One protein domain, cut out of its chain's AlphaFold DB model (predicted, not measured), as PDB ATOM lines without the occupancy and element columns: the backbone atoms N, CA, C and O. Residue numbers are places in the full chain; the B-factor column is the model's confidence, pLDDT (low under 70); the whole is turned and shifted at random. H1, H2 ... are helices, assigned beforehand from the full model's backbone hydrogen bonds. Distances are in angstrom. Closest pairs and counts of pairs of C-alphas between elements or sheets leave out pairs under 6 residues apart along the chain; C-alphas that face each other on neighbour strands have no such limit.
ATOM      1  N   LYS A 220     202.325 198.514 243.149       94.56
ATOM      2  CA  LYS A 220     202.947 199.257 244.256       94.56
ATOM      3  C   LYS A 220     203.389 198.309 245.368       94.56
ATOM      4  O   LYS A 220     202.909 197.175 245.441       94.56
ATOM      5  N   SER A 221     204.312 198.765 246.213       96.25
ATOM      6  CA  SER A 221     204.742 197.967 247.361       96.25
ATOM      7  C   SER A 221     203.637 197.894 248.426       96.25
ATOM      8  O   SER A 221     202.800 198.802 248.505       96.25
ATOM      9  N   PRO A 222     203.616 196.844 249.267       95.81
ATOM     10  CA  PRO A 222     202.661 196.754 250.369       95.81
ATOM     11  C   PRO A 222     202.706 197.963 251.310       95.81
ATOM     12  O   PRO A 222     201.668 198.423 251.777       95.81
ATOM     13  N   GLU A 223     203.893 198.533 251.539       96.00
ATOM     14  CA  GLU A 223     204.077 199.714 252.385       96.00
ATOM     15  C   GLU A 223     203.395 200.955 251.794       96.00
ATOM     16  O   GLU A 223     202.751 201.707 252.525       96.00
ATOM     17  N   GLU A 224     203.472 201.153 250.473       94.81
ATOM     18  CA  GLU A 224     202.773 202.251 249.792       94.81
ATOM     19  C   GLU A 224     201.248 202.083 249.876       94.81
ATOM     20  O   GLU A 224     200.517 203.055 250.071       94.81
ATOM     21  N   VAL A 225     200.750 200.850 249.737       96.38
ATOM     22  CA  VAL A 225     199.316 200.542 249.864       96.38
ATOM     23  C   VAL A 225     198.831 200.770 251.296       96.38
ATOM     24  O   VAL A 225     197.794 201.408 251.500       96.38
ATOM     25  N   HIS A 226     199.603 200.318 252.285       95.31
ATOM     26  CA  HIS A 226     199.347 200.572 253.700       95.31
ATOM     27  C   HIS A 226     199.291 202.080 253.990       95.31
ATOM     28  O   HIS A 226     198.353 202.548 254.637       95.31
ATOM     29  N   GLU A 227     200.244 202.858 253.465       94.75
ATOM     30  CA  GLU A 227     200.266 204.310 253.643       94.75
ATOM     31  C   GLU A 227     199.017 204.980 253.048       94.75
ATOM     32  O   GLU A 227     198.419 205.838 253.698       94.75
ATOM     33  N   ILE A 228     198.564 204.563 251.860       93.75
ATOM     34  CA  ILE A 228     197.324 205.074 251.247       93.75
ATOM     35  C   ILE A 228     196.120 204.867 252.180       93.75
ATOM     36  O   ILE A 228     195.323 205.791 252.379       93.75
ATOM     37  N   ILE A 229     195.988 203.672 252.762       94.56
ATOM     38  CA  ILE A 229     194.875 203.317 253.653       94.56
ATOM     39  C   ILE A 229     194.948 204.117 254.958       94.56
ATOM     40  O   ILE A 229     193.947 204.702 255.380       94.56
ATOM     41  N   GLU A 230     196.121 204.198 255.586       93.38
ATOM     42  CA  GLU A 230     196.279 204.940 256.839       93.38
ATOM     43  C   GLU A 230     196.117 206.452 256.646       93.38
ATOM     44  O   GLU A 230     195.526 207.112 257.501       93.38
ATOM     45  N   GLN A 231     196.531 207.015 255.505       90.94
ATOM     46  CA  GLN A 231     196.245 208.413 255.171       90.94
ATOM     47  C   GLN A 231     194.735 208.677 255.064       90.94
ATOM     48  O   GLN A 231     194.269 209.699 255.573       90.94
ATOM     49  N   ALA A 232     193.972 207.767 254.449       91.12
ATOM     50  CA  ALA A 232     192.518 207.887 254.352       91.12
ATOM     51  C   ALA A 232     191.844 207.773 255.728       91.12
ATOM     52  O   ALA A 232     190.995 208.594 256.073       91.12
ATOM     53  N   LYS A 233     192.269 206.818 256.564       90.25
ATOM     54  CA  LYS A 233     191.777 206.704 257.947       90.25
ATOM     55  C   LYS A 233     192.126 207.920 258.800       90.25
ATOM     56  O   LYS A 233     191.317 208.367 259.604       90.25
ATOM     57  N   ALA A 234     193.338 208.452 258.667       88.12
ATOM     58  CA  ALA A 234     193.739 209.655 259.386       88.12
ATOM     59  C   ALA A 234     192.871 210.852 258.974       88.12
ATOM     60  O   ALA A 234     192.455 211.624 259.837       88.12
ATOM     61  N   ALA A 235     192.544 210.968 257.680       85.06
ATOM     62  CA  ALA A 235     191.623 211.985 257.188       85.06
ATOM     63  C   ALA A 235     190.229 211.847 257.825       85.06
ATOM     64  O   ALA A 235     189.710 212.836 258.334       85.06
ATOM     65  N   THR A 236     189.659 210.637 257.918       83.69
ATOM     66  CA  THR A 236     188.334 210.452 258.545       83.69
ATOM     67  C   THR A 236     188.332 210.652 260.063       83.69
ATOM     68  O   THR A 236     187.382 211.224 260.605       83.69
ATOM     69  N   ARG A 237     189.394 210.238 260.773       82.50
ATOM     70  CA  ARG A 237     189.531 210.436 262.232       82.50
ATOM     71  C   ARG A 237     189.627 211.912 262.609       82.50
ATOM     72  O   ARG A 237     188.922 212.351 263.515       82.50
ATOM     73  N   ASN A 238     190.468 212.677 261.910       73.50
ATOM     74  CA  ASN A 238     190.694 214.094 262.213       73.50
ATOM     75  C   ASN A 238     189.420 214.944 262.089       73.50
ATOM     76  O   ASN A 238     189.317 215.990 262.716       73.50
ATOM     77  N   GLN A 239     188.438 214.483 261.318       66.38
ATOM     78  CA  GLN A 239     187.193 215.198 261.053       66.38
ATOM     79  C   GLN A 239     186.094 214.970 262.109       66.38
ATOM     80  O   GLN A 239     184.980 215.479 261.954       66.38
ATOM     81  N   GLY A 240     186.331 214.154 263.147       64.56
ATOM     82  CA  GLY A 240     185.276 213.798 264.109       64.56
ATOM     83  C   GLY A 240     184.042 213.173 263.432       64.56
ATOM     84  O   GLY A 240     182.902 213.336 263.894       64.56
ATOM     85  N   LEU A 241     184.245 212.515 262.279       56.81
ATOM     86  CA  LEU A 241     183.233 211.675 261.620       56.81
ATOM     87  C   LEU A 241     182.919 210.436 262.456       56.81
ATOM     88  O   LEU A 241     181.815 209.901 262.419       56.81
ATOM     89  N   VAL A 242     183.912 210.036 263.232       53.56
ATOM     90  CA  VAL A 242     183.908 208.993 264.236       53.56
ATOM     91  C   VAL A 242     183.606 209.701 265.567       53.56
ATOM     92  O   VAL A 242     184.254 210.700 265.874       53.56
ATOM     93  N   GLY A 243     182.559 209.290 266.294       49.50
ATOM     94  CA  GLY A 243     182.078 209.994 267.496       49.50
ATOM     95  C   GLY A 243     183.167 210.245 268.555       49.50
ATOM     96  O   GLY A 243     184.144 209.508 268.613       49.50
ATOM     97  N   GLU A 244     182.982 211.273 269.397       43.81
ATOM     98  CA  GLU A 244     183.956 211.740 270.413       43.81
ATOM     99  C   GLU A 244     184.390 210.675 271.447       43.81
ATOM    100  O   GLU A 244     185.385 210.877 272.141       43.81
ATOM    101  N   ASP A 245     183.725 209.518 271.509       46.84
ATOM    102  CA  ASP A 245     184.174 208.356 272.284       46.84
ATOM    103  C   ASP A 245     185.191 207.523 271.482       46.84
ATOM    104  O   ASP A 245     184.893 206.470 270.914       46.84
ATOM    105  N   LEU A 246     186.431 208.014 271.451       44.94
ATOM    106  CA  LEU A 246     187.578 207.413 270.751       44.94
ATOM    107  C   LEU A 246     187.969 206.000 271.235       44.94
ATOM    108  O   LEU A 246     188.786 205.352 270.583       44.94
ATOM    109  N   ASP A 247     187.387 205.511 272.332       44.66
ATOM    110  CA  ASP A 247     187.714 204.201 272.906       44.66
ATOM    111  C   ASP A 247     186.874 203.037 272.330       44.66
ATOM    112  O   ASP A 247     187.246 201.879 272.519       44.66
ATOM    113  N   GLU A 248     185.786 203.298 271.585       43.41
ATOM    114  CA  GLU A 248     184.904 202.225 271.071       43.41
ATOM    115  C   GLU A 248     184.504 202.320 269.591       43.41
ATOM    116  O   GLU A 248     183.959 201.351 269.047       43.41
ATOM    117  N   VAL A 249     184.770 203.428 268.889       45.41
ATOM    118  CA  VAL A 249     184.328 203.532 267.491       45.41
ATOM    119  C   VAL A 249     185.307 202.814 266.560       45.41
ATOM    120  O   VAL A 249     186.292 203.357 266.065       45.41
ATOM    121  N   THR A 250     184.989 201.549 266.315       54.31
ATOM    122  CA  THR A 250     185.672 200.656 265.375       54.31
ATOM    123  C   THR A 250     185.288 200.900 263.919       54.31
ATOM    124  O   THR A 250     185.807 200.200 263.066       54.31
ATOM    125  N   GLU A 251     184.425 201.869 263.600       66.75
ATOM    126  CA  GLU A 251     183.938 202.129 262.239       66.75
ATOM    127  C   GLU A 251     184.503 203.448 261.698       66.75
ATOM    128  O   GLU A 251     184.252 204.522 262.238       66.75
ATOM    129  N   THR A 252     185.270 203.379 260.606       72.06
ATOM    130  CA  THR A 252     185.826 204.568 259.930       72.06
ATOM    131  C   THR A 252     184.842 205.201 258.943       72.06
ATOM    132  O   THR A 252     185.110 206.284 258.426       72.06
ATOM    133  N   GLY A 253     183.729 204.515 258.656       81.31
ATOM    134  CA  GLY A 253     182.771 204.873 257.608       81.31
ATOM    135  C   GLY A 253     183.282 204.648 256.179       81.31
ATOM    136  O   GLY A 253     182.528 204.877 255.241       81.31
ATOM    137  N   LEU A 254     184.535 204.214 256.002       90.44
ATOM    138  CA  LEU A 254     185.106 203.914 254.691       90.44
ATOM    139  C   LEU A 254     184.647 202.538 254.199       90.44
ATOM    140  O   LEU A 254     184.564 201.579 254.967       90.44
ATOM    141  N   GLU A 255     184.419 202.430 252.897       92.94
ATOM    142  CA  GLU A 255     183.953 201.232 252.212       92.94
ATOM    143  C   GLU A 255     184.835 200.927 250.997       92.94
ATOM    144  O   GLU A 255     185.020 201.766 250.124       92.94
ATOM    145  N   LEU A 256     185.360 199.709 250.889       91.94
ATOM    146  CA  LEU A 256     186.129 199.261 249.723       91.94
ATOM    147  C   LEU A 256     185.292 198.461 248.715       91.94
ATOM    148  O   LEU A 256     185.830 197.879 247.776       91.94
ATOM    149  N   ASN A 257     183.974 198.416 248.903       89.94
ATOM    150  CA  ASN A 257     183.067 197.607 248.095       89.94
ATOM    151  C   ASN A 257     183.056 198.068 246.633       89.94
ATOM    152  O   ASN A 257     182.854 199.243 246.333       89.94
ATOM    153  N   GLY A 258     183.268 197.130 245.709       86.75
ATOM    154  CA  GLY A 258     183.232 197.396 244.271       86.75
ATOM    155  C   GLY A 258     184.498 198.038 243.693       86.75
ATOM    156  O   GLY A 258     184.565 198.223 242.477       86.75
ATOM    157  N   ILE A 259     185.515 198.329 244.512       92.25
ATOM    158  CA  ILE A 259     186.820 198.781 244.019       92.25
ATOM    159  C   ILE A 259     187.505 197.641 243.260       92.25
ATOM    160  O   ILE A 259     187.444 196.468 243.640       92.25
ATOM    161  N   ASP A 260     188.189 197.984 242.171       92.06
ATOM    162  CA  ASP A 260     189.090 197.042 241.525       92.06
ATOM    163  C   ASP A 260     190.410 196.962 242.302       92.06
ATOM    164  O   ASP A 260     191.271 197.830 242.170       92.06
ATOM    165  N   LEU A 261     190.540 195.932 243.140       95.00
ATOM    166  CA  LEU A 261     191.769 195.604 243.871       95.00
ATOM    167  C   LEU A 261     192.630 194.564 243.135       95.00
ATOM    168  O   LEU A 261     193.485 193.928 243.749       95.00
ATOM    169  N   THR A 262     192.397 194.341 241.836       93.94
ATOM    170  CA  THR A 262     193.125 193.326 241.062       93.94
ATOM    171  C   THR A 262     194.630 193.590 241.093       93.94
ATOM    172  O   THR A 262     195.118 194.573 240.541       93.94
ATOM    173  N   GLY A 263     195.384 192.677 241.706       92.56
ATOM    174  CA  GLY A 263     196.842 192.783 241.781       92.56
ATOM    175  C   GLY A 263     197.366 193.827 242.775       92.56
ATOM    176  O   GLY A 263     198.562 194.114 242.754       92.56
ATOM    177  N   VAL A 264     196.504 194.392 243.625       97.06
ATOM    178  CA  VAL A 264     196.913 195.224 244.764       97.06
ATOM    179  C   VAL A 264     197.391 194.305 245.887       97.06
ATOM    180  O   VAL A 264     196.673 193.381 246.273       97.06
ATOM    181  N   ASP A 265     198.596 194.539 246.401       97.44
ATOM    182  CA  ASP A 265     199.130 193.806 247.548       97.44
ATOM    183  C   ASP A 265     198.729 194.513 248.847       97.44
ATOM    184  O   ASP A 265     199.154 195.634 249.108       97.44
ATOM    185  N   LEU A 266     197.865 193.869 249.634       97.06
ATOM    186  CA  LEU A 266     197.386 194.385 250.916       97.06
ATOM    187  C   LEU A 266     198.221 193.872 252.093       97.06
ATOM    188  O   LEU A 266     197.798 194.039 253.238       97.06
ATOM    189  N   SER A 267     199.379 193.246 251.857       95.81
ATOM    190  CA  SER A 267     200.230 192.768 252.950       95.81
ATOM    191  C   SER A 267     200.481 193.883 253.966       95.81
ATOM    192  O   SER A 267     200.684 195.040 253.604       95.81
ATOM    193  N   GLU A 268     200.400 193.543 255.253       93.25
ATOM    194  CA  GLU A 268     200.576 194.470 256.382       93.25
ATOM    195  C   GLU A 268     199.546 195.617 256.473       93.25
ATOM    196  O   GLU A 268     199.613 196.455 257.380       93.25
ATOM    197  N   SER A 269     198.548 195.661 255.586       96.12
ATOM    198  CA  SER A 269     197.481 196.658 255.645       96.12
ATOM    199  C   SER A 269     196.551 196.400 256.827       96.12
ATOM    200  O   SER A 269     196.147 195.270 257.113       96.12
ATOM    201  N   ASP A 270     196.170 197.474 257.511       95.50
ATOM    202  CA  ASP A 270     195.137 197.431 258.535       95.50
ATOM    203  C   ASP A 270     193.815 197.882 257.904       95.50
ATOM    204  O   ASP A 270     193.677 199.034 257.504       95.50
ATOM    205  N   LEU A 271     192.826 196.997 257.814       94.81
ATOM    206  CA  LEU A 271     191.482 197.306 257.314       94.81
ATOM    207  C   LEU A 271     190.449 197.438 258.442       94.81
ATOM    208  O   LEU A 271     189.248 197.438 258.186       94.81
ATOM    209  N   THR A 272     190.886 197.568 259.699       91.56
ATOM    210  CA  THR A 272     189.982 197.716 260.846       91.56
ATOM    211  C   THR A 272     189.061 198.910 260.634       91.56
ATOM    212  O   THR A 272     189.520 200.040 260.434       91.56
ATOM    213  N   GLY A 273     187.757 198.641 260.671       87.44
ATOM    214  CA  GLY A 273     186.715 199.646 260.499       87.44
ATOM    215  C   GLY A 273     186.432 200.082 259.076       87.44
ATOM    216  O   GLY A 273     185.700 201.056 258.900       87.44
ATOM    217  N   ILE A 274     187.008 199.401 258.088       92.50
ATOM    218  CA  ILE A 274     186.715 199.595 256.673       92.50
ATOM    219  C   ILE A 274     185.785 198.465 256.228       92.50
ATOM    220  O   ILE A 274     186.123 197.287 256.352       92.50
ATOM    221  N   ALA A 275     184.609 198.807 255.708       91.25
ATOM    222  CA  ALA A 275     183.696 197.810 255.168       91.25
ATOM    223  C   ALA A 275     184.257 197.266 253.848       91.25
ATOM    224  O   ALA A 275     184.551 198.033 252.934       91.25
ATOM    225  N   ILE A 276     184.411 195.947 253.730       93.56
ATOM    226  CA  ILE A 276     184.902 195.317 252.504       93.56
ATOM    227  C   ILE A 276     184.194 193.989 252.235       93.56
ATOM    228  O   ILE A 276     184.130 193.099 253.080       93.56
ATOM    229  N   GLU A 277     183.668 193.843 251.024       92.81
ATOM    230  CA  GLU A 277     183.083 192.609 250.525       92.81
ATOM    231  C   GLU A 277     184.171 191.599 250.155       92.81
ATOM    232  O   GLU A 277     185.152 191.921 249.477       92.81
ATOM    233  N   ALA A 278     183.942 190.335 250.508       92.38
ATOM    234  CA  ALA A 278     184.849 189.244 250.173       92.38
ATOM    235  C   ALA A 278     185.075 189.087 248.652       92.38
ATOM    236  O   ALA A 278     186.184 188.748 248.242       92.38
ATOM    237  N   GLU A 279     184.090 189.396 247.793       89.62
ATOM    238  CA  GLU A 279     184.304 189.392 246.333       89.62
ATOM    239  C   GLU A 279     185.361 190.432 245.924       89.62
ATOM    240  O   GLU A 279     186.243 190.134 245.116       89.62
ATOM    241  N   THR A 280     185.323 191.630 246.513       93.75
ATOM    242  CA  THR A 280     186.302 192.692 246.240       93.75
ATOM    243  C   THR A 280     187.685 192.297 246.756       93.75
ATOM    244  O   THR A 280     188.662 192.342 246.007       93.75
ATOM    245  N   LEU A 281     187.756 191.809 247.998       95.19
ATOM    246  CA  LEU A 281     189.005 191.379 248.627       95.19
ATOM    247  C   LEU A 281     189.653 190.186 247.899       95.19
ATOM    248  O   LEU A 281     190.877 190.073 247.855       95.19
ATOM    249  N   SER A 282     188.856 189.327 247.253       94.56
ATOM    250  CA  SER A 282     189.362 188.152 246.529       94.56
ATOM    251  C   SER A 282     190.320 188.469 245.381       94.56
ATOM    252  O   SER A 282     191.135 187.612 245.019       94.56
ATOM    253  N   LYS A 283     190.263 189.700 244.858       94.38
ATOM    254  CA  LYS A 283     191.093 190.200 243.753       94.38
ATOM    255  C   LYS A 283     192.477 190.695 244.199       94.38
ATOM    256  O   LYS A 283     193.372 190.786 243.361       94.38
ATOM    257  N   ALA A 284     192.647 190.990 245.489       96.25
ATOM    258  CA  ALA A 284     193.898 191.473 246.072       96.25
ATOM    259  C   ALA A 284     194.888 190.329 246.375       96.25
ATOM    260  O   ALA A 284     194.539 189.150 246.283       96.25
ATOM    261  N   HIS A 285     196.111 190.668 246.779       95.44
ATOM    262  CA  HIS A 285     197.142 189.760 247.302       95.44
ATOM    263  C   HIS A 285     197.484 190.095 248.769       95.44
ATOM    264  O   HIS A 285     196.978 191.082 249.300       95.44
ATOM    265  N   GLY A 286     198.281 189.252 249.439       94.69
ATOM    266  CA  GLY A 286     198.820 189.562 250.775       94.69
ATOM    267  C   GLY A 286     197.857 189.420 251.957       94.69
ATOM    268  O   GLY A 286     198.110 189.941 253.043       94.69
ATOM    269  N   LEU A 287     196.726 188.737 251.764       95.62
ATOM    270  CA  LEU A 287     195.631 188.693 252.741       95.62
ATOM    271  C   LEU A 287     195.974 187.964 254.045       95.62
ATOM    272  O   LEU A 287     195.300 188.167 255.048       95.62
ATOM    273  N   GLU A 288     197.016 187.139 254.046       93.06
ATOM    274  CA  GLU A 288     197.498 186.384 255.204       93.06
ATOM    275  C   GLU A 288     197.983 187.261 256.369       93.06
ATOM    276  O   GLU A 288     198.085 186.779 257.495       93.06
ATOM    277  N   SER A 289     198.293 188.534 256.106       93.94
ATOM    278  CA  SER A 289     198.815 189.482 257.097       93.94
ATOM    279  C   SER A 289     197.914 190.702 257.317       93.94
ATOM    280  O   SER A 289     198.244 191.573 258.125       93.94
ATOM    281  N   VAL A 290     196.771 190.761 256.628       95.62
ATOM    282  CA  VAL A 290     195.820 191.871 256.731       95.62
ATOM    283  C   VAL A 290     195.135 191.853 258.096       95.62
ATOM    284  O   VAL A 290     194.626 190.826 258.543       95.62
ATOM    285  N   LYS A 291     195.074 193.012 258.756       95.06
ATOM    286  CA  LYS A 291     194.329 193.182 260.014       95.06
ATOM    287  C   LYS A 291     192.912 193.683 259.757       95.06
ATOM    288  O   LYS A 291     192.649 194.342 258.758       95.06
ATOM    289  N   GLY A 292     192.006 193.412 260.695       91.62
ATOM    290  CA  GLY A 292     190.644 193.955 260.671       91.62
ATOM    291  C   GLY A 292     189.669 193.240 259.730       91.62
ATOM    292  O   GLY A 292     188.520 193.657 259.636       91.62
ATOM    293  N   VAL A 293     190.092 192.154 259.078       92.81
ATOM    294  CA  VAL A 293     189.226 191.271 258.283       92.81
ATOM    295  C   VAL A 293     188.900 190.026 259.108       92.81
ATOM    296  O   VAL A 293     189.793 189.438 259.716       92.81
ATOM    297  N   SER A 294     187.627 189.629 259.163       91.00
ATOM    298  CA  SER A 294     187.221 188.426 259.899       91.00
ATOM    299  C   SER A 294     187.680 187.147 259.196       91.00
ATOM    300  O   SER A 294     187.747 187.100 257.966       91.00
TER     301      SER A 294
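What this domain is: This is residues 220 to 294 of the 485 residues of an uncharacterized protein of Roseimicrobium sp. ORNL1 (UniProt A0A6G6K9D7). With little regular structure, this is one long helix, H1, running along one side of a body of wound loops, in which the short H2 is set. A loop, residues 239 to 251, turns back at the end of H1, and the chain then winds through the body. The printed part has 75 residues, with two named helices, H1 then H2, holding 21 of them, and no named strand: all helix by class. It is compact, with a radius of gyration of the C-alphas of 12.4 A, and elongated, spanning 36 by 22 by 19 A.

Where its parts are: H1, residues 222 to 238, begins at C-alpha 222 (202.661, 196.754, 250.369) and is 24.2 A long. H2, residues 278 to 281, ends at C-alpha 281 (189.005, 191.379, 248.627).

How they stand to each other: H1 and H2 are apart. In H1 every O i to N i+4 pair is within hydrogen-bond range; H2 is too short for such a pair.

The domain as a whole: The C-alphas farthest apart, of Glu 244 and Gly 263, are 36.7 A apart. The link H1 to H2, 39 residues, is long. The printed part has no cut. Its mean pLDDT is 85.3; residues 239 to 251 are under 70.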